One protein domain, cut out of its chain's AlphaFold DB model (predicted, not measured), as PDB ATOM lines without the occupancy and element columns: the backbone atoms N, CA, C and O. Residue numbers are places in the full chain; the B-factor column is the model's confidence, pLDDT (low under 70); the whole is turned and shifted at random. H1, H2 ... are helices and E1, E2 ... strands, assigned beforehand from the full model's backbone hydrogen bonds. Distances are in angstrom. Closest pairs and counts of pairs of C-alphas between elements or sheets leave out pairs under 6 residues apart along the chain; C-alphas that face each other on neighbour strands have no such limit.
ATOM      1  N   LEU A  14       5.756  30.320 -16.290       89.81
ATOM      2  CA  LEU A  14       7.135  30.661 -16.626       89.81
ATOM      3  C   LEU A  14       7.729  31.704 -15.666       89.81
ATOM      4  O   LEU A  14       8.824  31.513 -15.149       89.81
ATOM      5  N   GLU A  15       7.020  32.806 -15.419       90.06
ATOM      6  CA  GLU A  15       7.470  33.844 -14.483       90.06
ATOM      7  C   GLU A  15       7.554  33.315 -13.044       90.06
ATOM      8  O   GLU A  15       8.463  33.698 -12.306       90.06
ATOM      9  N   GLU A  16       6.648  32.413 -12.647       91.31
ATOM     10  CA  GLU A  16       6.728  31.719 -11.357       91.31
ATOM     11  C   GLU A  16       7.988  30.849 -11.274       91.31
ATOM     12  O   GLU A  16       8.736  30.969 -10.302       91.31
ATOM     13  N   TYR A  17       8.270  30.040 -12.301       92.88
ATOM     14  CA  TYR A  17       9.475  29.210 -12.367       92.88
ATOM     15  C   TYR A  17      10.755  30.050 -12.283       92.88
ATOM     16  O   TYR A  17      11.600  29.801 -11.424       92.88
ATOM     17  N   LEU A  18      10.875  31.092 -13.115       94.25
ATOM     18  CA  LEU A  18      12.034  31.992 -13.119       94.25
ATOM     19  C   LEU A  18      12.246  32.640 -11.745       94.25
ATOM     20  O   LEU A  18      13.349  32.608 -11.208       94.25
ATOM     21  N   SER A  19      11.177  33.172 -11.147       93.12
ATOM     22  CA  SER A  19      11.219  33.791  -9.818       93.12
ATOM     23  C   SER A  19      11.671  32.809  -8.731       93.12
ATOM     24  O   SER A  19      12.448  33.172  -7.844       93.12
ATOM     25  N   VAL A  20      11.218  31.554  -8.799       94.06
ATOM     26  CA  VAL A  20      11.634  30.502  -7.863       94.06
ATOM     27  C   VAL A  20      13.114  30.181  -8.031       94.06
ATOM     28  O   VAL A  20      13.826  30.211  -7.030       94.06
ATOM     29  N   VAL A  21      13.581  29.908  -9.252       93.69
ATOM     30  CA  VAL A  21      14.983  29.551  -9.528       93.69
ATOM     31  C   VAL A  21      15.928  30.671  -9.099       93.69
ATOM     32  O   VAL A  21      16.838  30.441  -8.304       93.69
ATOM     33  N   GLU A  22      15.680  31.904  -9.546       93.94
ATOM     34  CA  GLU A  22      16.571  33.039  -9.277       93.94
ATOM     35  C   GLU A  22      16.675  33.365  -7.783       93.94
ATOM     36  O   GLU A  22      17.725  33.794  -7.318       93.94
ATOM     37  N   ARG A  23      15.626  33.102  -6.992       93.25
ATOM     38  CA  ARG A  23      15.655  33.295  -5.533       93.25
ATOM     39  C   ARG A  23      16.616  32.342  -4.813       93.25
ATOM     40  O   ARG A  23      17.030  32.640  -3.695       93.25
ATOM     41  N   TYR A  24      16.918  31.183  -5.397       92.94
ATOM     42  CA  TYR A  24      17.838  30.210  -4.799       92.94
ATOM     43  C   TYR A  24      19.307  30.478  -5.139       92.94
ATOM     44  O   TYR A  24      20.180  29.941  -4.453       92.94
ATOM     45  N   ILE A  25      19.570  31.328  -6.133       90.12
ATOM     46  CA  ILE A  25      20.909  31.707  -6.579       90.12
ATOM     47  C   ILE A  25      21.294  33.006  -5.859       90.12
ATOM     48  O   ILE A  25      20.940  34.107  -6.279       90.12
ATOM     49  N   ASP A  26      21.974  32.862  -4.722       84.00
ATOM     50  CA  ASP A  26      22.335  33.987  -3.858       84.00
ATOM     51  C   ASP A  26      23.331  34.944  -4.550       84.00
ATOM     52  O   ASP A  26      24.146  34.532  -5.371       84.00
ATOM     53  N   ASP A  27      23.270  36.233  -4.196       83.94
ATOM     54  CA  ASP A  27      24.185  37.298  -4.653       83.94
ATOM     55  C   ASP A  27      24.260  37.542  -6.177       83.94
ATOM     56  O   ASP A  27      25.140  38.265  -6.651       83.94
ATOM     57  N   VAL A  28      23.293  37.031  -6.944       87.31
ATOM     58  CA  VAL A  28      23.198  37.230  -8.396       87.31
ATOM     59  C   VAL A  28      21.977  38.077  -8.761       87.31
ATOM     60  O   VAL A  28      20.893  37.934  -8.202       87.31
ATOM     61  N   ILE A  29      22.147  38.981  -9.729       89.69
ATOM     62  CA  ILE A  29      21.048  39.748 -10.326       89.69
ATOM     63  C   ILE A  29      20.987  39.407 -11.810       89.69
ATOM     64  O   ILE A  29      21.788  39.909 -12.599       89.69
ATOM     65  N   PHE A  30      20.004  38.591 -12.190       92.81
ATOM     66  CA  PHE A  30      19.819  38.190 -13.580       92.81
ATOM     67  C   PHE A  30      19.171  39.291 -14.422       92.81
ATOM     68  O   PHE A  30      18.153  39.897 -14.066       92.81
ATOM     69  N   GLN A  31      19.749  39.501 -15.597       94.62
ATOM     70  CA  GLN A  31      19.258  40.369 -16.657       94.62
ATOM     71  C   GLN A  31      18.853  39.522 -17.865       94.62
ATOM     72  O   GLN A  31      19.095  38.318 -17.909       94.62
ATOM     73  N   THR A  32      18.191  40.137 -18.841       95.81
ATOM     74  CA  THR A  32      17.882  39.469 -20.111       95.81
ATOM     75  C   THR A  32      19.180  39.163 -20.862       95.81
ATOM     76  O   THR A  32      20.035  40.041 -20.971       95.81
ATOM     77  N   ALA A  33      19.310  37.932 -21.358       94.19
ATOM     78  CA  ALA A  33      20.430  37.511 -22.204       94.19
ATOM     79  C   ALA A  33      20.463  38.256 -23.551       94.19
ATOM     80  O   ALA A  33      19.485  38.906 -23.935       94.19
ATOM     81  N   ASP A  34      21.581  38.150 -24.273       93.69
ATOM     82  CA  ASP A  34      21.727  38.757 -25.600       93.69
ATOM     83  C   ASP A  34      20.697  38.171 -26.586       93.69
ATOM     84  O   ASP A  34      20.457  36.961 -26.634       93.69
ATOM     85  N   GLU A  35      20.085  39.037 -27.398       94.38
ATOM     86  CA  GLU A  35      19.154  38.628 -28.452       94.38
ATOM     87  C   GLU A  35      19.824  37.696 -29.473       94.38
ATOM     88  O   GLU A  35      19.157  36.825 -30.037       94.38
ATOM     89  N   GLU A  36      21.129  37.858 -29.718       94.00
ATOM     90  CA  GLU A  36      21.890  36.975 -30.603       94.00
ATOM     91  C   GLU A  36      21.972  35.553 -30.040       94.00
ATOM     92  O   GLU A  36      21.696  34.599 -30.769       94.00
ATOM     93  N   ASP A  37      22.270  35.400 -28.751       92.56
ATOM     94  CA  ASP A  37      22.359  34.092 -28.101       92.56
ATOM     95  C   ASP A  37      20.992  33.389 -28.051       92.56
ATOM     96  O   ASP A  37      20.862  32.218 -28.422       92.56
ATOM     97  N   VAL A  38      19.935  34.130 -27.695       95.81
ATOM     98  CA  VAL A  38      18.551  33.625 -27.724       95.81
ATOM     99  C   VAL A  38      18.176  33.145 -29.128       95.81
ATOM    100  O   VAL A  38      17.572  32.081 -29.294       95.81
ATOM    101  N   ARG A  39      18.556  33.905 -30.160       96.12
ATOM    102  CA  ARG A  39      18.307  33.532 -31.553       96.12
ATOM    103  C   ARG A  39      19.079  32.278 -31.957       96.12
ATOM    104  O   ARG A  39      18.502  31.425 -32.624       96.12
ATOM    105  N   GLN A  40      20.340  32.140 -31.551       95.00
ATOM    106  CA  GLN A  40      21.138  30.946 -31.841       95.00
ATOM    107  C   GLN A  40      20.502  29.680 -31.254       95.00
ATOM    108  O   GLN A  40      20.412  28.663 -31.945       95.00
ATOM    109  N   LEU A  41      20.024  29.735 -30.005       96.12
ATOM    110  CA  LEU A  41      19.306  28.611 -29.402       96.12
ATOM    111  C   LEU A  41      17.969  28.346 -30.113       96.12
ATOM    112  O   LEU A  41      17.634  27.193 -30.377       96.12
ATOM    113  N   SER A  42      17.235  29.397 -30.491       96.75
ATOM    114  CA  SER A  42      15.987  29.263 -31.256       96.75
ATOM    115  C   SER A  42      16.207  28.566 -32.600       96.75
ATOM    116  O   SER A  42      15.459  27.648 -32.934       96.75
ATOM    117  N   ASP A  43      17.264  28.927 -33.334       96.44
ATOM    118  CA  ASP A  43      17.621  28.302 -34.611       96.44
ATOM    119  C   ASP A  43      17.959  26.808 -34.427       96.44
ATOM    120  O   ASP A  43      17.510  25.973 -35.215       96.44
ATOM    121  N   LYS A  44      18.679  26.445 -33.353       95.50
ATOM    122  CA  LYS A  44      18.965  25.040 -32.996       95.50
ATOM    123  C   LYS A  44      17.702  24.248 -32.642       95.50
ATOM    124  O   LYS A  44      17.590  23.076 -32.992       95.50
ATOM    125  N   LEU A  45      16.734  24.903 -32.006       96.81
ATOM    126  CA  LEU A  45      15.409  24.357 -31.708       96.81
ATOM    127  C   LEU A  45      14.411  24.530 -32.871       96.81
ATOM    128  O   LEU A  45      13.202  24.395 -32.677       96.81
ATOM    129  N   GLN A  46      14.898  24.848 -34.077       96.62
ATOM    130  CA  GLN A  46      14.113  24.990 -35.311       96.62
ATOM    131  C   GLN A  46      12.968  26.025 -35.217       96.62
ATOM    132  O   GLN A  46      11.999  25.976 -35.975       96.62
ATOM    133  N   GLY A  47      13.058  26.979 -34.286       95.88
ATOM    134  CA  GLY A  47      12.028  27.988 -34.028       95.88
ATOM    135  C   GLY A  47      10.748  27.443 -33.382       95.88
ATOM    136  O   GLY A  47       9.725  28.137 -33.389       95.88
ATOM    137  N   HIS A  48      10.781  26.220 -32.840       97.44
ATOM    138  CA  HIS A  48       9.630  25.553 -32.220       97.44
ATOM    139  C   HIS A  48       9.254  26.123 -30.837       97.44
ATOM    140  O   HIS A  48       8.168  25.841 -30.332       97.44
ATOM    141  N   TYR A  49      10.117  26.943 -30.229       97.19
ATOM    142  CA  TYR A  49       9.960  27.435 -28.859       97.19
ATOM    143  C   TYR A  49      10.093  28.957 -28.787       97.19
ATOM    144  O   TYR A  49      10.900  29.555 -29.504       97.19
ATOM    145  N   GLU A  50       9.323  29.572 -27.892       96.50
ATOM    146  CA  GLU A  50       9.593  30.908 -27.365       96.50
ATOM    147  C   GLU A  50      10.621  30.793 -26.243       96.50
ATOM    148  O   GLU A  50      10.497  29.939 -25.368       96.50
ATOM    149  N   ILE A  51      11.656  31.630 -26.281       97.50
ATOM    150  CA  ILE A  51      12.816  31.490 -25.401       97.50
ATOM    151  C   ILE A  51      12.984  32.750 -24.563       97.50
ATOM    152  O   ILE A  51      13.084  33.856 -25.093       97.50
ATOM    153  N   THR A  52      13.067  32.562 -23.249       97.06
ATOM    154  CA  THR A  52      13.467  33.594 -22.290       97.06
ATOM    155  C   THR A  52      14.872  33.298 -21.787       97.06
ATOM    156  O   THR A  52      15.071  32.325 -21.064       97.06
ATOM    157  N   GLY A  53      15.845  34.125 -22.173       96.31
ATOM    158  CA  GLY A  53      17.237  34.003 -21.731       96.31
ATOM    159  C   GLY A  53      17.572  34.911 -20.548       96.31
ATOM    160  O   GLY A  53      17.099  36.052 -20.479       96.31
ATOM    161  N   ARG A  54      18.397  34.411 -19.628       95.50
ATOM    162  CA  ARG A  54      18.793  35.069 -18.379       95.50
ATOM    163  C   ARG A  54      20.304  34.953 -18.181       95.50
ATOM    164  O   ARG A  54      20.847  33.862 -18.294       95.50
ATOM    165  N   THR A  55      20.968  36.065 -17.867       92.62
ATOM    166  CA  THR A  55      22.421  36.120 -17.627       92.62
ATOM    167  C   THR A  55      22.769  37.071 -16.484       92.62
ATOM    168  O   THR A  55      22.086  38.078 -16.280       92.62
ATOM    169  N   ASP A  56      23.832  36.774 -15.743       90.00
ATOM    170  CA  ASP A  56      24.425  37.683 -14.757       90.00
ATOM    171  C   ASP A  56      25.532  38.586 -15.345       90.00
ATOM    172  O   ASP A  56      26.006  39.509 -14.678       90.00
ATOM    173  N   GLY A  57      25.950  38.339 -16.593       84.81
ATOM    174  CA  GLY A  57      27.103  38.985 -17.233       84.81
ATOM    175  C   GLY A  57      28.471  38.570 -16.664       84.81
ATOM    176  O   GLY A  57      29.493  39.111 -17.090       84.81
ATOM    177  N   GLY A  58      28.489  37.642 -15.706       79.62
ATOM    178  CA  GLY A  58      29.648  37.088 -15.005       79.62
ATOM    179  C   GLY A  58      29.946  35.626 -15.347       79.62
ATOM    180  O   GLY A  58      30.937  35.097 -14.855       79.62
ATOM    181  N   GLY A  59      29.135  35.001 -16.207       81.44
ATOM    182  CA  GLY A  59      29.333  33.641 -16.721       81.44
ATOM    183  C   GLY A  59      28.165  32.697 -16.435       81.44
ATOM    184  O   GLY A  59      28.076  31.646 -17.062       81.44
ATOM    185  N   LEU A  60      27.233  33.075 -15.553       87.88
ATOM    186  CA  LEU A  60      26.014  32.307 -15.315       87.88
ATOM    187  C   LEU A  60      24.949  32.708 -16.332       87.88
ATOM    188  O   LEU A  60      24.458  33.841 -16.340       87.88
ATOM    189  N   GLU A  61      24.568  31.765 -17.186       91.56
ATOM    190  CA  GLU A  61      23.588  31.995 -18.239       91.56
ATOM    191  C   GLU A  61      22.693  30.770 -18.455       91.56
ATOM    192  O   GLU A  61      23.169  29.638 -18.577       91.56
ATOM    193  N   TYR A  62      21.379  30.999 -18.506       94.19
ATOM    194  CA  TYR A  62      20.386  29.961 -18.768       94.19
ATOM    195  C   TYR A  62      19.214  30.474 -19.607       94.19
ATOM    196  O   TYR A  62      18.940  31.671 -19.690       94.19
ATOM    197  N   TYR A  63      18.491  29.546 -20.223       96.25
ATOM    198  CA  TYR A  63      17.395  29.819 -21.139       96.25
ATOM    199  C   TYR A  63      16.223  28.904 -20.834       96.25
ATOM    200  O   TYR A  63      16.386  27.690 -20.739       96.25
ATOM    201  N   VAL A  64      15.028  29.475 -20.730       97.19
ATOM    202  CA  VAL A  64      13.791  28.702 -20.645       97.19
ATOM    203  C   VAL A  64      13.077  28.768 -21.985       97.19
ATOM    204  O   VAL A  64      12.713  29.850 -22.446       97.19
ATOM    205  N   ALA A  65      12.901  27.610 -22.611       96.94
ATOM    206  CA  ALA A  65      12.225  27.426 -23.883       96.94
ATOM    207  C   ALA A  65      10.830  26.840 -23.637       96.94
ATOM    208  O   ALA A  65      10.714  25.768 -23.053       96.94
ATOM    209  N   VAL A  66       9.779  27.521 -24.092       96.56
ATOM    210  CA  VAL A  66       8.380  27.071 -24.004       96.56
ATOM    211  C   VAL A  66       7.848  26.821 -25.407       96.56
ATOM    212  O   VAL A  66       8.002  27.666 -26.291       96.56
ATOM    213  N   ARG A  67       7.260  25.645 -25.639       95.50
ATOM    214  CA  ARG A  67       6.809  25.234 -26.970       95.50
ATOM    215  C   ARG A  67       5.720  26.175 -27.471       95.50
ATOM    216  O   ARG A  67       4.775  26.502 -26.757       95.50
ATOM    217  N   ARG A  68       5.839  26.598 -28.725       95.12
ATOM    218  CA  ARG A  68       4.832  27.442 -29.369       95.12
ATOM    219  C   ARG A  68       3.583  26.634 -29.691       95.12
ATOM    220  O   ARG A  68       3.674  25.473 -30.084       95.12
ATOM    221  N   GLU A  69       2.419  27.274 -29.621       92.12
ATOM    222  CA  GLU A  69       1.143  26.633 -29.976       92.12
ATOM    223  C   GLU A  69       1.112  26.123 -31.428       92.12
ATOM    224  O   GLU A  69       0.411  25.159 -31.728       92.12
ATOM    225  N   ASP A  70       1.868  26.757 -32.332       93.69
ATOM    226  CA  ASP A  70       1.966  26.391 -33.748       93.69
ATOM    227  C   ASP A  70       3.165  25.488 -34.087       93.69
ATOM    228  O   ASP A  70       3.368  25.157 -35.258       93.69
ATOM    229  N   ALA A  71       3.951  25.077 -33.088       94.69
ATOM    230  CA  ALA A  71       5.038  24.124 -33.275       94.69
ATOM    231  C   ALA A  71       4.515  22.684 -33.445       94.69
ATOM    232  O   ALA A  71       3.404  22.369 -33.004       94.69
ATOM    233  N   PRO A  72       5.308  21.783 -34.057       92.19
ATOM    234  CA  PRO A  72       4.933  20.380 -34.207       92.19
ATOM    235  C   PRO A  72       4.546  19.708 -32.882       92.19
ATOM    236  O   PRO A  72       5.137  19.968 -31.834       92.19
ATOM    237  N   VAL A  73       3.560  18.813 -32.966       90.50
ATOM    238  CA  VAL A  73       3.181  17.858 -31.918       90.50
ATOM    239  C   VAL A  73       3.466  16.463 -32.460       90.50
ATOM    240  O   VAL A  73       3.193  16.189 -33.631       90.50
ATOM    241  N   TYR A  74       4.026  15.603 -31.617       90.00
ATOM    242  CA  TYR A  74       4.448  14.258 -31.988       90.00
ATOM    243  C   TYR A  74       3.474  13.244 -31.384       90.00
ATOM    244  O   TYR A  74       3.548  12.934 -30.199       90.00
ATOM    245  N   ASP A  75       2.525  12.766 -32.195       88.75
ATOM    246  CA  ASP A  75       1.468  11.835 -31.757       88.75
ATOM    247  C   ASP A  75       2.012  10.462 -31.312       88.75
ATOM    248  O   ASP A  75       1.318   9.692 -30.647       88.75
ATOM    249  N   ASP A  76       3.241  10.139 -31.714       90.56
ATOM    250  CA  ASP A  76       3.960   8.911 -31.390       90.56
ATOM    251  C   ASP A  76       4.887   9.049 -30.175       90.56
ATOM    252  O   ASP A  76       5.549   8.072 -29.839       90.56
ATOM    253  N   TYR A  77       4.924  10.207 -29.506       90.50
ATOM    254  CA  TYR A  77       5.720  10.415 -28.295       90.50
ATOM    255  C   TYR A  77       5.332   9.434 -27.181       90.50
ATOM    256  O   TYR A  77       4.159   9.344 -26.810       90.50
ATOM    257  N   ASP A  78       6.328   8.746 -26.620       89.12
ATOM    258  CA  ASP A  78       6.190   7.915 -25.422       89.12
ATOM    259  C   ASP A  78       6.950   8.526 -24.235       89.12
ATOM    260  O   ASP A  78       6.357   8.841 -23.203       89.12
ATOM    261  N   SER A  79       8.258   8.765 -24.383       89.75
ATOM    262  CA  SER A  79       9.088   9.313 -23.300       89.75
ATOM    263  C   SER A  79      10.253  10.169 -23.795       89.75
ATOM    264  O   SER A  79      10.738  10.010 -24.914       89.75
ATOM    265  N   LEU A  80      10.711  11.093 -22.949       91.50
ATOM    266  CA  LEU A  80      11.833  11.981 -23.237       91.50
ATOM    267  C   LEU A  80      13.125  11.171 -23.404       91.50
ATOM    268  O   LEU A  80      13.441  10.310 -22.587       91.50
ATOM    269  N   ASN A  81      13.900  11.495 -24.437       91.06
ATOM    270  CA  ASN A  81      15.203  10.897 -24.687       91.06
ATOM    271  C   ASN A  81      16.249  12.008 -24.812       91.06
ATOM    272  O   ASN A  81      16.291  12.726 -25.812       91.06
ATOM    273  N   VAL A  82      17.079  12.159 -23.783       90.44
ATOM    274  CA  VAL A  82      18.126  13.181 -23.701       90.44
ATOM    275  C   VAL A  82      19.440  12.498 -23.379       90.44
ATOM    276  O   VAL A  82      19.493  11.596 -22.544       90.44
ATOM    277  N   GLY A  83      20.506  12.943 -24.027       87.50
ATOM    278  CA  GLY A  83      21.838  12.420 -23.781       87.50
ATOM    279  C   GLY A  83      22.889  13.204 -24.543       87.50
ATOM    280  O   GLY A  83      22.678  14.355 -24.924       87.50
ATOM    281  N   GLU A  84      24.020  12.555 -24.781       86.62
ATOM    282  CA  GLU A  84      25.155  13.146 -25.474       86.62
ATOM    283  C   GLU A  84      25.436  12.387 -26.776       86.62
ATOM    284  O   GLU A  84      25.540  11.158 -26.786       86.62
ATOM    285  N   LEU A  85      25.543  13.122 -27.882       82.94
ATOM    286  CA  LEU A  85      25.929  12.620 -29.197       82.94
ATOM    287  C   LEU A  85      27.069  13.495 -29.722       82.94
ATOM    288  O   LEU A  85      26.916  14.708 -29.830       82.94
ATOM    289  N   ASP A  86      28.223  12.891 -30.017       84.31
ATOM    290  CA  ASP A  86      29.423  13.592 -30.504       84.31
ATOM    291  C   ASP A  86      29.830  14.818 -29.649       84.31
ATOM    292  O   ASP A  86      30.146  15.885 -30.181       84.31
ATOM    293  N   ALA A  87      29.838  14.660 -28.318       82.12
ATOM    294  CA  ALA A  87      30.129  15.719 -27.340       82.12
ATOM    295  C   ALA A  87      29.141  16.900 -27.351       82.12
ATOM    296  O   ALA A  87      29.478  18.024 -26.977       82.12
ATOM    297  N   GLN A  88      27.910  16.666 -27.809       85.62
ATOM    298  CA  GLN A  88      26.837  17.651 -27.806       85.62
ATOM    299  C   GLN A  88      25.593  17.074 -27.150       85.62
ATOM    300  O   GLN A  88      25.248  15.911 -27.357       85.62
ATOM    301  N   LEU A  89      24.881  17.916 -26.403       90.44
ATOM    302  CA  LEU A  89      23.551  17.587 -25.916       90.44
ATOM    303  C   LEU A  89      22.642  17.272 -27.107       90.44
ATOM    304  O   LEU A  89      22.521  18.090 -28.018       90.44
ATOM    305  N   TYR A  90      21.956  16.134 -27.080       92.69
ATOM    306  CA  TYR A  90      20.822  15.891 -27.964       92.69
ATOM    307  C   TYR A  90      19.529  15.827 -27.159       92.69
ATOM    308  O   TYR A  90      19.496  15.357 -26.021       92.69
ATOM    309  N   VAL A  91      18.451  16.290 -27.783       94.00
ATOM    310  CA  VAL A  91      17.093  16.201 -27.248       94.00
ATOM    311  C   VAL A  91      16.217  15.513 -28.283       94.00
ATOM    312  O   VAL A  91      16.209  15.866 -29.465       94.00
ATOM    313  N   GLY A  92      15.481  14.512 -27.830       93.31
ATOM    314  CA  GLY A  92      14.597  13.691 -28.632       93.31
ATOM    315  C   GLY A  92      13.561  12.991 -27.765       93.31
ATOM    316  O   GLY A  92      13.315  13.377 -26.621       93.31
ATOM    317  N   TYR A  93      12.954  11.948 -28.309       93.38
ATOM    318  CA  TYR A  93      12.009  11.106 -27.586       93.38
ATOM    319  C   TYR A  93      12.098   9.655 -28.057       93.38
ATOM    320  O   TYR A  93      12.647   9.377 -29.119       93.38
ATOM    321  N   TYR A  94      11.596   8.729 -27.253       92.62
ATOM    322  CA  TYR A  94      11.270   7.382 -27.701       92.62
ATOM    323  C   TYR A  94       9.846   7.369 -28.236       92.62
ATOM    324  O   TYR A  94       8.951   7.934 -27.602       92.62
ATOM    325  N   ASP A  95       9.646   6.745 -29.394       91.94
ATOM    326  CA  ASP A  95       8.308   6.529 -29.930       91.94
ATOM    327  C   ASP A  95       7.569   5.398 -29.179       91.94
ATOM    328  O   ASP A  95       8.136   4.705 -28.331       91.94
ATOM    329  N   GLN A  96       6.303   5.151 -29.522       89.25
ATOM    330  CA  GLN A  96       5.498   4.056 -28.947       89.25
ATOM    331  C   GLN A  96       6.072   2.639 -29.173       89.25
ATOM    332  O   GLN A  96       5.591   1.681 -28.563       89.25
ATOM    333  N   ASN A  97       7.067   2.476 -30.052       91.88
ATOM    334  CA  ASN A  97       7.790   1.224 -30.283       91.88
ATOM    335  C   ASN A  97       9.134   1.177 -29.536       91.88
ATOM    336  O   ASN A  97       9.880   0.207 -29.689       91.88
ATOM    337  N   SER A  98       9.423   2.196 -28.722       89.12
ATOM    338  CA  SER A  98      10.693   2.409 -28.032       89.12
ATOM    339  C   SER A  98      11.878   2.654 -28.977       89.12
ATOM    340  O   SER A  98      13.031   2.444 -28.589       89.12
ATOM    341  N   ASP A  99      11.621   3.126 -30.199       92.06
ATOM    342  CA  ASP A  99      12.660   3.560 -31.129       92.06
ATOM    343  C   ASP A  99      13.037   5.032 -30.849       92.06
ATOM    344  O   ASP A  99      12.159   5.884 -30.690       92.06
ATOM    345  N   PRO A 100      14.338   5.375 -30.764       93.25
ATOM    346  CA  PRO A 100      14.768   6.738 -30.472       93.25
ATOM    347  C   PRO A 100      14.609   7.657 -31.692       93.25
ATOM    348  O   PRO A 100      15.141   7.390 -32.771       93.25
ATOM    349  N   VAL A 101      13.963   8.801 -31.485       94.00
ATOM    350  CA  VAL A 101      13.812   9.896 -32.447       94.00
ATOM    351  C   VAL A 101      14.591  11.108 -31.944       94.00
ATOM    352  O   VAL A 101      14.243  11.706 -30.928       94.00
ATOM    353  N   VAL A 102      15.650  11.495 -32.657       93.88
ATOM    354  CA  VAL A 102      16.444  12.697 -32.346       93.88
ATOM    355  C   VAL A 102      15.807  13.918 -33.007       93.88
ATOM    356  O   VAL A 102      15.518  13.888 -34.204       93.88
ATOM    357  N   LEU A 103      15.603  14.995 -32.243       94.75
ATOM    358  CA  LEU A 103      14.997  16.237 -32.738       94.75
ATOM    359  C   LEU A 103      15.990  17.396 -32.825       94.75
ATOM    360  O   LEU A 103      15.985  18.135 -33.814       94.75
ATOM    361  N   TYR A 104      16.822  17.566 -31.796       95.19
ATOM    362  CA  TYR A 104      17.708  18.720 -31.658       95.19
ATOM    363  C   TYR A 104      19.106  18.294 -31.218       95.19
ATOM    364  O   TYR A 104      19.248  17.450 -30.337       95.19
ATOM    365  N   GLU A 105      20.122  18.938 -31.793       93.88
ATOM    366  CA  GLU A 105      21.530  18.830 -31.401       93.88
ATOM    367  C   GLU A 105      22.002  20.209 -30.912       93.88
ATOM    368  O   GLU A 105      22.088  21.192 -31.659       93.88
ATOM    369  N   LEU A 106      22.246  20.305 -29.609       91.62
ATOM    370  CA  LEU A 106      22.399  21.538 -28.848       91.62
ATOM    371  C   LEU A 106      23.835  21.692 -28.331       91.62
ATOM    372  O   LEU A 106      24.063  21.896 -27.143       91.62
ATOM    373  N   GLY A 107      24.824  21.626 -29.229       88.62
ATOM    374  CA  GLY A 107      26.215  21.907 -28.858       88.62
ATOM    375  C   GLY A 107      26.368  23.265 -28.158       88.62
ATOM    376  O   GLY A 107      25.840  24.266 -28.659       88.62
ATOM    377  N   GLY A 108      27.082  23.273 -27.027       87.38
ATOM    378  CA  GLY A 108      27.264  24.439 -26.153       87.38
ATOM    379  C   GLY A 108      26.176  24.628 -25.087       87.38
ATOM    380  O   GLY A 108      26.138  25.683 -24.460       87.38
ATOM    381  N   TYR A 109      25.290  23.647 -24.884       89.69
ATOM    382  CA  TYR A 109      24.215  23.711 -23.893       89.69
ATOM    383  C   TYR A 109      24.100  22.412 -23.093       89.69
ATOM    384  O   TYR A 109      24.408  21.332 -23.596       89.69
ATOM    385  N   SER A 110      23.571  22.517 -21.875       89.19
ATOM    386  CA  SER A 110      23.161  21.383 -21.037       89.19
ATOM    387  C   SER A 110      21.699  21.528 -20.638       89.19
ATOM    388  O   SER A 110      21.230  22.643 -20.412       89.19
ATOM    389  N   LEU A 111      20.971  20.415 -20.537       91.06
ATOM    390  CA  LEU A 111      19.624  20.424 -19.971       91.06
ATOM    391  C   LEU A 111      19.728  20.533 -18.445       91.06
ATOM    392  O   LEU A 111      20.343  19.679 -17.813       91.06
ATOM    393  N   LEU A 112      19.133  21.578 -17.874       90.75
ATOM    394  CA  LEU A 112      19.095  21.819 -16.432       90.75
ATOM    395  C   LEU A 112      17.842  21.219 -15.792       90.75
ATOM    396  O   LEU A 112      17.934  20.625 -14.723       90.75
ATOM    397  N   ASP A 113      16.679  21.387 -16.431       92.25
ATOM    398  CA  ASP A 113      15.385  20.926 -15.913       92.25
ATOM    399  C   ASP A 113      14.274  21.008 -16.981       92.25
ATOM    400  O   ASP A 113      14.466  21.585 -18.057       92.25
ATOM    401  N   MET A 114      13.092  20.474 -16.659       91.81
ATOM    402  CA  MET A 114      11.846  20.589 -17.426       91.81
ATOM    403  C   MET A 114      10.821  21.414 -16.620       91.81
ATOM    404  O   MET A 114      10.103  20.844 -15.797       91.81
ATOM    405  N   PRO A 115      10.708  22.741 -16.841       90.25
ATOM    406  CA  PRO A 115       9.931  23.647 -15.982       90.25
ATOM    407  C   PRO A 115       8.472  23.254 -15.737       90.25
ATOM    408  O   PRO A 115       7.928  23.545 -14.673       90.25
ATOM    409  N   PHE A 116       7.822  22.621 -16.719       88.81
ATOM    410  CA  PHE A 116       6.421  22.200 -16.621       88.81
ATOM    411  C   PHE A 116       6.243  20.721 -16.256       88.81
ATOM    412  O   PHE A 116       5.110  20.264 -16.162       88.81
ATOM    413  N   GLY A 117       7.332  20.000 -15.981       83.50
ATOM    414  CA  GLY A 117       7.322  18.587 -15.609       83.50
ATOM    415  C   GLY A 117       7.687  17.659 -16.766       83.50
ATOM    416  O   GLY A 117       7.414  17.939 -17.933       83.50
ATOM    417  N   TYR A 118       8.307  16.527 -16.435       80.81
ATOM    418  CA  TYR A 118       8.758  15.520 -17.405       80.81
ATOM    419  C   TYR A 118       7.599  14.753 -18.072       80.81
ATOM    420  O   TYR A 118       7.770  14.174 -19.143       80.81
ATOM    421  N   ASP A 119       6.413  14.768 -17.462       75.50
ATOM    422  CA  ASP A 119       5.172  14.168 -17.960       75.50
ATOM    423  C   ASP A 119       4.440  15.048 -18.987       75.50
ATOM    424  O   ASP A 119       3.601  14.554 -19.739       75.50
ATOM    425  N   THR A 120       4.797  16.334 -19.084       73.75
ATOM    426  CA  THR A 120       4.273  17.259 -20.110       73.75
ATOM    427  C   THR A 120       4.960  17.114 -21.473       73.75
ATOM    428  O   THR A 120       4.665  17.840 -22.421       73.75
ATOM    429  N   GLY A 121       5.864  16.144 -21.610       80.00
ATOM    430  CA  GLY A 121       6.545  15.846 -22.863       80.00
ATOM    431  C   GLY A 121       7.556  16.920 -23.258       80.00
ATOM    432  O   GLY A 121       8.411  17.305 -22.467       80.00
ATOM    433  N   LEU A 122       7.478  17.392 -24.504       90.44
ATOM    434  CA  LEU A 122       8.405  18.374 -25.086       90.44
ATOM    435  C   LEU A 122       7.884  19.820 -24.949       90.44
ATOM    436  O   LEU A 122       8.192  20.670 -25.779       90.44
ATOM    437  N   ASP A 123       7.038  20.104 -23.956       92.00
ATOM    438  CA  ASP A 123       6.362  21.403 -23.827       92.00
ATOM    439  C   ASP A 123       7.263  22.514 -23.267       92.00
ATOM    440  O   ASP A 123       7.036  23.696 -23.544       92.00
ATOM    441  N   SER A 124       8.305  22.164 -22.509       94.38
ATOM    442  CA  SER A 124       9.261  23.140 -21.986       94.38
ATOM    443  C   SER A 124      10.634  22.537 -21.733       94.38
ATOM    444  O   SER A 124      10.729  21.366 -21.402       94.38
ATOM    445  N   PHE A 125      11.682  23.353 -21.829       95.25
ATOM    446  CA  PHE A 125      13.048  22.986 -21.453       95.25
ATOM    447  C   PHE A 125      13.724  24.151 -20.740       95.25
ATOM    448  O   PHE A 125      13.524  25.308 -21.115       95.25
ATOM    449  N   CYS A 126      14.573  23.858 -19.760       95.19
ATOM    450  CA  CYS A 126      15.524  24.816 -19.220       95.19
ATOM    451  C   CYS A 126      16.946  24.384 -19.575       95.19
ATOM    452  O   CYS A 126      17.375  23.295 -19.202       95.19
ATOM    453  N   PHE A 127      17.675  25.233 -20.294       93.94
ATOM    454  CA  PHE A 127      19.043  24.973 -20.729       93.94
ATOM    455  C   PHE A 127      20.027  25.910 -20.040       93.94
ATOM    456  O   PHE A 127      19.768  27.105 -19.944       93.94
ATOM    457  N   GLY A 128      21.178  25.391 -19.629       90.88
ATOM    458  CA  GLY A 128      22.339  26.179 -19.223       90.88
ATOM    459  C   GLY A 128      23.294  26.326 -20.398       90.88
ATOM    460  O   GLY A 128      23.440  25.386 -21.185       90.88
ATOM    461  N   LYS A 129      23.936  27.487 -20.536       87.12
ATOM    462  CA  LYS A 129      25.023  27.657 -21.507       87.12
ATOM    463  C   LYS A 129      26.279  26.989 -20.956       87.12
ATOM    464  O   LYS A 129      26.656  27.222 -19.812       87.12
ATOM    465  N   TYR A 130      26.886  26.134 -21.763       69.31
ATOM    466  CA  TYR A 130      28.024  25.327 -21.363       69.31
ATOM    467  C   TYR A 130      29.325  26.126 -21.496       69.31
ATOM    468  O   TYR A 130      29.727  26.479 -22.607       69.31
ATOM    469  N   ASP A 131      29.976  26.369 -20.362       62.12
ATOM    470  CA  ASP A 131      31.419  26.577 -20.257       62.12
ATOM    471  C   ASP A 131      31.925  25.472 -19.317       62.12
ATOM    472  O   ASP A 131      31.380  25.332 -18.217       62.12
ATOM    473  N   ASP A 132      32.879  24.648 -19.770       52.56
ATOM    474  CA  ASP A 132      33.357  23.438 -19.067       52.56
ATOM    475  C   ASP A 132      33.717  23.735 -17.595       52.56
ATOM    476  O   ASP A 132      33.482  22.908 -16.714       52.56
ATOM    477  N   ASP A 133      34.213  24.945 -17.322       49.12
ATOM    478  CA  ASP A 133      34.651  25.378 -15.994       49.12
ATOM    479  C   ASP A 133      33.488  25.905 -15.115       49.12
ATOM    480  O   ASP A 133      33.478  25.719 -13.894       49.12
ATOM    481  N   ALA A 134      32.451  26.516 -15.705       49.69
ATOM    482  CA  ALA A 134      31.407  27.235 -14.960       49.69
ATOM    483  C   ALA A 134      30.452  26.308 -14.181       49.69
ATOM    484  O   ALA A 134      29.965  26.668 -13.103       49.69
ATOM    485  N   LEU A 135      30.197  25.101 -14.697       50.28
ATOM    486  CA  LEU A 135      29.321  24.115 -14.049       50.28
ATOM    487  C   LEU A 135      30.002  23.422 -12.859       50.28
ATOM    488  O   LEU A 135      29.327  23.069 -11.890       50.28
ATOM    489  N   THR A 136      31.330  23.277 -12.896       55.69
ATOM    490  CA  THR A 136      32.126  22.773 -11.767       55.69
ATOM    491  C   THR A 136      32.361  23.823 -10.682       55.69
ATOM    492  O   THR A 136      32.479  23.473  -9.508       55.69
ATOM    493  N   GLU A 137      32.390  25.111 -11.038       62.34
ATOM    494  CA  GLU A 137      32.687  26.191 -10.092       62.34
ATOM    495  C   GLU A 137      31.481  26.638  -9.249       62.34
ATOM    496  O   GLU A 137      31.673  27.133  -8.134       62.34
ATOM    497  N   ASN A 138      30.238  26.438  -9.717       77.56
ATOM    498  CA  ASN A 138      29.041  26.910  -9.007       77.56
ATOM    499  C   ASN A 138      27.941  25.837  -8.837       77.56
ATOM    500  O   ASN A 138      26.867  25.941  -9.433       77.56
ATOM    501  N   PRO A 139      28.144  24.820  -7.975       81.44
ATOM    502  CA  PRO A 139      27.159  23.755  -7.752       81.44
ATOM    503  C   PRO A 139      25.775  24.270  -7.330       81.44
ATOM    504  O   PRO A 139      24.752  23.697  -7.702       81.44
ATOM    505  N   SER A 140      25.719  25.380  -6.586       85.75
ATOM    506  CA  SER A 140      24.455  25.997  -6.172       85.75
ATOM    507  C   SER A 140      23.593  26.471  -7.334       85.75
ATOM    508  O   SER A 140      22.369  26.422  -7.227       85.75
ATOM    509  N   PHE A 141      24.212  26.892  -8.440       88.81
ATOM    510  CA  PHE A 141      23.492  27.269  -9.648       88.81
ATOM    511  C   PHE A 141      22.702  26.076 -10.193       88.81
ATOM    512  O   PHE A 141      21.491  26.170 -10.353       88.81
ATOM    513  N   LEU A 142      23.359  24.924 -10.369       87.75
ATOM    514  CA  LEU A 142      22.730  23.701 -10.880       87.75
ATOM    515  C   LEU A 142      21.560  23.228 -10.011       87.75
ATOM    516  O   LEU A 142      20.495  22.883 -10.519       87.75
ATOM    517  N   TYR A 143      21.733  23.253  -8.691       90.31
ATOM    518  CA  TYR A 143      20.691  22.806  -7.770       90.31
ATOM    519  C   TYR A 143      19.460  23.725  -7.729       90.31
ATOM    520  O   TYR A 143      18.405  23.295  -7.272       90.31
ATOM    521  N   ALA A 144      19.537  24.969  -8.207       93.56
ATOM    522  CA  ALA A 144      18.405  25.894  -8.142       93.56
ATOM    523  C   ALA A 144      17.229  25.495  -9.059       93.56
ATOM    524  O   ALA A 144      16.078  25.862  -8.790       93.56
ATOM    525  N   PHE A 145      17.504  24.744 -10.129       92.56
ATOM    526  CA  PHE A 145      16.546  24.484 -11.205       92.56
ATOM    527  C   PHE A 145      15.503  23.425 -10.841       92.56
ATOM    528  O   PHE A 145      14.309  23.672 -11.008       92.56
TER     529      PHE A 145
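AT A GLANCE: This is residues 14 to 145 of the 421 residues of an uncharacterized protein of Hungatella hathewayi (UniProt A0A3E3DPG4). Two strongly twisted sheets follow each other along the longest axis: a four-stranded sheet, E1 E2 E7 E6, with H1 over one face and H2 over the other, and a three-stranded sheet, E3 E4 E5, beyond its E6 end. Two very short helices, H3 and H4, close the printed part beside the larger sheet, which H4 only grazes. The 132 printed residues include four named helices and seven named strands, in the order H1 H2 E1 E2 E3 E4 E5 E6 E7 H3 H4; both sheets are antiparallel, and the class is mixed. The whole is compact, with a radius of gyration of the C-alphas of 14.7 A, and only just elongated, spanning 47 by 31 by 26 A.

HOW THE PARTS SIT: H1, residues 14 to 24, is on the sheet of E1, residues 49 to 55, E2, residues 61 to 67, E7, residues 124 to 129, and E6, residues 109 to 113. It lies over E2 at a height over the sheet of 10.8 A and runs along the strands, at 20 degrees to E2 on the local plane. H2, residues 35 to 44, lies over E2 on the opposite face, at a height of 8.5 A, slantwise to the strands at 53 degrees on the local plane; its closest C-alphas to E1 are those of Val 38 and Gly 53, 6.1 A. The hairpin E1 and E2 has N 52 and O 64 at 2.9 A, E2 and E7 have N 65 and O 125 at 2.8 A, and the hairpin E6 and E7 has N 112 and O 126 at 2.8 A. E3, residues 77 to 85, E4, residues 88 to 95, and E5, residues 100 to 106, form a meander, each strand the antiparallel neighbour of the one before, with N 81 and O 92 at 2.9 A and N 93 and O 101 at 2.9 A. E3 bends by 54 degrees at residue 80. The closest C-alphas of E4 and E6 are those of Leu 89 and Ser 110, 6.2 A. H3, residues 134 to 137, and H4, residues 139 to 143, are close but not clearly touching, the C-alphas of Leu 135 and Leu 142 being 7.3 A apart. Every O i to N i+4 pair is within hydrogen-bond range in H2 and H4, and 6 of 7 in H1; H3 is too short for such a pair.

IN THESE COORDINATES: H1 begins at C-alpha 14, (7.135, 30.661, -16.626), and is 16.0 A long; H2 is 14.3 A. E1 is 18.9 A, E2 20.1 A, E3 20.3 A, E4 21.7 A, E5 16.7 A and E7 16.4 A. H4 ends at C-alpha 143, (20.691, 22.806, -7.770).

THE WHOLE: The C-alphas of Asp 27 and Asn 97 are the two farthest apart, 47.2 A. The printed part has no cut and no long link. Mean pLDDT of the printed part is 89.1, and residues 130 to 137 are under 70.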